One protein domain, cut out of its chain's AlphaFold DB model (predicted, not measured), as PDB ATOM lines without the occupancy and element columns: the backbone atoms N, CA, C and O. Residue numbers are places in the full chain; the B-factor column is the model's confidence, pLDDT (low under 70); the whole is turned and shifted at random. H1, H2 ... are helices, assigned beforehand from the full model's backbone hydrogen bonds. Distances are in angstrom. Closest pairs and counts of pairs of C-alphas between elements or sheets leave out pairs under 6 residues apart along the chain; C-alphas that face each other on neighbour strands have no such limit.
ATOM      1  N   ALA A  14      51.136  50.333 136.582       94.69
ATOM      2  CA  ALA A  14      51.569  50.251 137.972       94.69
ATOM      3  C   ALA A  14      50.985  49.016 138.678       94.69
ATOM      4  O   ALA A  14      51.714  48.306 139.375       94.69
ATOM      5  N   LEU A  15      49.693  48.730 138.467       93.50
ATOM      6  CA  LEU A  15      49.062  47.540 139.037       93.50
ATOM      7  C   LEU A  15      49.642  46.263 138.421       93.50
ATOM      8  O   LEU A  15      50.019  45.350 139.156       93.50
ATOM      9  N   PHE A  16      49.780  46.229 137.092       93.31
ATOM     10  CA  PHE A  16      50.359  45.091 136.380       93.31
ATOM     11  C   PHE A  16      51.797  44.813 136.837       93.31
ATOM     12  O   PHE A  16      52.113  43.701 137.252       93.31
ATOM     13  N   TYR A  17      52.648  45.841 136.867       95.00
ATOM     14  CA  TYR A  17      54.034  45.735 137.324       95.00
ATOM     15  C   TYR A  17      54.132  45.222 138.762       95.00
ATOM     16  O   TYR A  17      54.973  44.379 139.062       95.00
ATOM     17  N   THR A  18      53.255  45.683 139.654       95.62
ATOM     18  CA  THR A  18      53.229  45.210 141.045       95.62
ATOM     19  C   THR A  18      52.871  43.729 141.120       95.62
ATOM     20  O   THR A  18      53.535  42.977 141.829       95.62
ATOM     21  N   ALA A  19      51.854  43.292 140.373       93.25
ATOM     22  CA  ALA A  19      51.466  41.884 140.323       93.25
ATOM     23  C   ALA A  19      52.605  41.002 139.780       93.25
ATOM     24  O   ALA A  19      52.883  39.943 140.343       93.25
ATOM     25  N   VAL A  20      53.298  41.467 138.736       95.25
ATOM     26  CA  VAL A  20      54.447  40.775 138.132       95.25
ATOM     27  C   VAL A  20      55.622  40.691 139.108       95.25
ATOM     28  O   VAL A  20      56.159  39.611 139.330       95.25
ATOM     29  N   THR A  21      56.010  41.810 139.720       96.31
ATOM     30  CA  THR A  21      57.217  41.884 140.565       96.31
ATOM     31  C   THR A  21      57.038  41.294 141.958       96.31
ATOM     32  O   THR A  21      58.021  40.922 142.594       96.31
ATOM     33  N   ARG A  22      55.799  41.164 142.449       96.25
ATOM     34  CA  ARG A  22      55.517  40.464 143.712       96.25
ATOM     35  C   ARG A  22      55.529  38.941 143.586       96.25
ATOM     36  O   ARG A  22      55.580  38.261 144.613       96.25
ATOM     37  N   ALA A  23      55.451  38.392 142.377       96.56
ATOM     38  CA  ALA A  23      55.489  36.951 142.182       96.56
ATOM     39  C   ALA A  23      56.903  36.410 142.441       96.56
ATOM     40  O   ALA A  23      57.882  36.932 141.922       96.56
ATOM     41  N   LYS A  24      57.012  35.342 143.239       96.50
ATOM     42  CA  LYS A  24      58.316  34.783 143.639       96.50
ATOM     43  C   LYS A  24      58.922  33.837 142.606       96.50
ATOM     44  O   LYS A  24      60.123  33.847 142.401       96.50
ATOM     45  N   ASN A  25      58.083  33.005 141.991       97.00
ATOM     46  CA  ASN A  25      58.552  31.879 141.177       97.00
ATOM     47  C   ASN A  25      58.001  31.908 139.752       97.00
ATOM     48  O   ASN A  25      58.686  31.531 138.808       97.00
ATOM     49  N   LYS A  26      56.736  32.309 139.584       96.62
ATOM     50  CA  LYS A  26      56.067  32.288 138.285       96.62
ATOM     51  C   LYS A  26      54.935  33.299 138.242       96.62
ATOM     52  O   LYS A  26      54.193  33.442 139.210       96.62
ATOM     53  N   VAL A  27      54.769  33.920 137.081       95.31
ATOM     54  CA  VAL A  27      53.594  34.718 136.726       95.31
ATOM     55  C   VAL A  27      52.835  33.977 135.630       95.31
ATOM     56  O   VAL A  27      53.434  33.496 134.668       95.31
ATOM     57  N   ARG A  28      51.511  33.882 135.766       95.12
ATOM     58  CA  ARG A  28      50.617  33.469 134.681       95.12
ATOM     59  C   ARG A  28      49.618  34.587 134.443       95.12
ATOM     60  O   ARG A  28      48.830  34.903 135.327       95.12
ATOM     61  N   VAL A  29      49.666  35.170 133.252       91.94
ATOM     62  CA  VAL A  29      48.731  36.215 132.834       91.94
ATOM     63  C   VAL A  29      47.514  35.545 132.202       91.94
ATOM     64  O   VAL A  29      47.658  34.642 131.379       91.94
ATOM     65  N   VAL A  30      46.321  35.951 132.629       90.62
ATOM     66  CA  VAL A  30      45.042  35.460 132.105       90.62
ATOM     67  C   VAL A  30      44.218  36.676 131.701       90.62
ATOM     68  O   VAL A  30      43.913  37.515 132.544       90.62
ATOM     69  N   GLY A  31      43.896  36.777 130.416       85.75
ATOM     70  CA  GLY A  31      43.190  37.912 129.824       85.75
ATOM     71  C   GLY A  31      43.464  38.002 128.324       85.75
ATOM     72  O   GLY A  31      44.341  37.300 127.813       85.75
ATOM     73  N   GLY A  32      42.704  38.837 127.620       90.81
ATOM     74  CA  GLY A  32      42.920  39.084 126.197       90.81
ATOM     75  C   GLY A  32      44.166  39.934 125.942       90.81
ATOM     76  O   GLY A  32      44.504  40.806 126.739       90.81
ATOM     77  N   GLU A  33      44.813  39.729 124.794       90.50
ATOM     78  CA  GLU A  33      46.018  40.472 124.396       90.50
ATOM     79  C   GLU A  33      45.826  41.989 124.498       90.50
ATOM     80  O   GLU A  33      46.591  42.664 125.176       90.50
ATOM     81  N   ALA A  34      44.751  42.523 123.916       88.75
ATOM     82  CA  ALA A  34      44.466  43.955 123.959       88.75
ATOM     83  C   ALA A  34      44.121  44.482 125.369       88.75
ATOM     84  O   ALA A  34      44.314  45.662 125.644       88.75
ATOM     85  N   GLU A  35      43.647  43.635 126.288       87.44
ATOM     86  CA  GLU A  35      43.421  44.030 127.690       87.44
ATOM     87  C   GLU A  35      44.748  44.163 128.431       87.44
ATOM     88  O   GLU A  35      44.970  45.134 129.156       87.44
ATOM     89  N   VAL A  36      45.644  43.197 128.216       89.25
ATOM     90  CA  VAL A  36      46.988  43.189 128.797       89.25
ATOM     91  C   VAL A  36      47.829  44.320 128.202       89.25
ATOM     92  O   VAL A  36      48.434  45.078 128.958       89.25
ATOM     93  N   GLY A  37      47.812  44.489 126.878       90.44
ATOM     94  CA  GLY A  37      48.479  45.590 126.182       90.44
ATOM     95  C   GLY A  37      47.983  46.950 126.674       90.44
ATOM     96  O   GLY A  37      48.783  47.775 127.114       90.44
ATOM     97  N   GLY A  38      46.661  47.136 126.753       91.00
ATOM     98  CA  GLY A  38      46.068  48.359 127.295       91.00
ATOM     99  C   GLY A  38      46.463  48.633 128.751       91.00
ATOM    100  O   GLY A  38      46.670  49.785 129.129       91.00
ATOM    101  N   ALA A  39      46.629  47.598 129.582       90.31
ATOM    102  CA  ALA A  39      47.128  47.779 130.944       90.31
ATOM    103  C   ALA A  39      48.574  48.297 130.965       90.31
ATOM    104  O   ALA A  39      48.894  49.147 131.791       90.31
ATOM    105  N   VAL A  40      49.442  47.815 130.072       91.44
ATOM    106  CA  VAL A  40      50.854  48.231 130.004       91.44
ATOM    107  C   VAL A  40      51.006  49.683 129.538       91.44
ATOM    108  O   VAL A  40      51.887  50.390 130.032       91.44
ATOM    109  N   GLU A  41      50.137  50.151 128.646       92.56
ATOM    110  CA  GLU A  41      50.174  51.522 128.114       92.56
ATOM    111  C   GLU A  41      49.582  52.564 129.078       92.56
ATOM    112  O   GLU A  41      49.984  53.730 129.080       92.56
ATOM    113  N   ARG A  42      48.640  52.168 129.941       89.88
ATOM    114  CA  ARG A  42      47.920  53.105 130.815       89.88
ATOM    115  C   ARG A  42      48.696  53.461 132.080       89.88
ATOM    116  O   ARG A  42      48.983  52.619 132.936       89.88
ATOM    117  N   HIS A  43      48.929  54.757 132.269       88.81
ATOM    118  CA  HIS A  43      49.432  55.308 133.525       88.81
ATOM    119  C   HIS A  43      48.311  55.475 134.558       88.81
ATOM    120  O   HIS A  43      47.204  55.903 134.239       88.81
ATOM    121  N   ALA A  44      48.612  55.179 135.825       87.88
ATOM    122  CA  ALA A  44      47.692  55.457 136.921       87.88
ATOM    123  C   ALA A  44      47.564  56.973 137.139       87.88
ATOM    124  O   ALA A  44      48.569  57.671 137.300       87.88
ATOM    125  N   ALA A  45      46.328  57.474 137.175       85.81
ATOM    126  CA  ALA A  45      46.057  58.874 137.465       85.81
ATOM    127  C   ALA A  45      46.496  59.224 138.896       85.81
ATOM    128  O   ALA A  45      46.231  58.480 139.841       85.81
ATOM    129  N   ARG A  46      47.148  60.380 139.064       85.12
ATOM    130  CA  ARG A  46      47.497  60.935 140.378       85.12
ATOM    131  C   ARG A  46      46.935  62.343 140.507       85.12
ATOM    132  O   ARG A  46      47.479  63.282 139.939       85.12
ATOM    133  N   ALA A  47      45.864  62.486 141.275       83.50
ATOM    134  CA  ALA A  47      45.218  63.768 141.540       83.50
ATOM    135  C   ALA A  47      45.921  64.530 142.683       83.50
ATOM    136  O   ALA A  47      45.302  64.834 143.697       83.50
ATOM    137  N   ILE A  48      47.231  64.789 142.563       84.56
ATOM    138  CA  ILE A  48      47.994  65.531 143.583       84.56
ATOM    139  C   ILE A  48      48.812  66.677 142.972       84.56
ATOM    140  O   ILE A  48      49.527  66.494 141.990       84.56
ATOM    141  N   GLY A  49      48.751  67.858 143.597       88.06
ATOM    142  CA  GLY A  49      49.426  69.083 143.138       88.06
ATOM    143  C   GLY A  49      50.930  69.159 143.432       88.06
ATOM    144  O   GLY A  49      51.560  70.170 143.135       88.06
ATOM    145  N   LEU A  50      51.529  68.112 144.012       89.94
ATOM    146  CA  LEU A  50      52.936  68.108 144.433       89.94
ATOM    147  C   LEU A  50      53.900  68.416 143.279       89.94
ATOM    148  O   LEU A  50      54.836  69.186 143.454       89.94
ATOM    149  N   ARG A  51      53.643  67.870 142.084       85.25
ATOM    150  CA  ARG A  51      54.468  68.140 140.899       85.25
ATOM    151  C   ARG A  51      54.503  69.631 140.549       85.25
ATOM    152  O   ARG A  51      55.570  70.125 140.222       85.25
ATOM    153  N   MET A  52      53.376  70.336 140.655       87.44
ATOM    154  CA  MET A  52      53.314  71.777 140.378       87.44
ATOM    155  C   MET A  52      54.098  72.579 141.420       87.44
ATOM    156  O   MET A  52      54.824  73.500 141.070       87.44
ATOM    157  N   ARG A  53      54.008  72.184 142.699       87.62
ATOM    158  CA  ARG A  53      54.727  72.844 143.802       87.62
ATOM    159  C   ARG A  53      56.245  72.670 143.722       87.62
ATOM    160  O   ARG A  53      56.967  73.562 144.119       87.62
ATOM    161  N   LEU A  54      56.727  71.537 143.213       91.06
ATOM    162  CA  LEU A  54      58.166  71.295 143.035       91.06
ATOM    163  C   LEU A  54      58.739  71.954 141.766       91.06
ATOM    164  O   LEU A  54      59.952  72.042 141.627       91.06
ATOM    165  N   GLN A  55      57.883  72.380 140.829       86.50
ATOM    166  CA  GLN A  55      58.282  73.079 139.598       86.50
ATOM    167  C   GLN A  55      58.376  74.601 139.775       86.50
ATOM    168  O   GLN A  55      59.077  75.255 139.008       86.50
ATOM    169  N   HIS A  56      57.706  75.145 140.792       71.06
ATOM    170  CA  HIS A  56      57.815  76.535 141.231       71.06
ATOM    171  C   HIS A  56      58.311  76.554 142.688       71.06
ATOM    172  O   HIS A  56      57.477  76.699 143.586       71.06
TER     173      HIS A  56
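Overview. This is residues 14 to 56 of the 57 residues of a protein of Mycobacterium riyadhense (UniProt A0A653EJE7). Two short helices, H1 and H2, and the link between them make an open loop of chain, and an arm ending in the small helix H3 sticks out from it over residues 45 to 56. The printed part has 43 residues with three named helices, in the order H1, H2, H3, and no named strand; its class is all helix. It is extended and flat, with a radius of gyration of the C-alphas of 15.0 A and spans of 44 by 26 by 12 A.

Along the chain. Find C-alpha 14 at (51.569, 50.251, 137.972); from there H1, residues 14 to 22, runs 12.0 A. H2, residues 33 to 41, covers 12.4 A. H3, residues 50 to 55, ends at C-alpha 55 at (58.282, 73.079, 139.598), after 8.8 A.

Arrangement. Look at Phe 16 and Ala 39, whose C-alphas, 6.9 A apart, are the closest of H1 and H2. These helices are close but not clearly touching, about perpendicular at 79 degrees. H3 is apart from both. In H1, H2 and H3 every O i to N i+4 pair is within hydrogen-bond range.

Size, cuts and confidence. The C-alphas farthest apart, of Asn 25 and His 56, are 44.7 A apart. The printed part has no cut, both links are short, and no printed residue is under 70 in pLDDT.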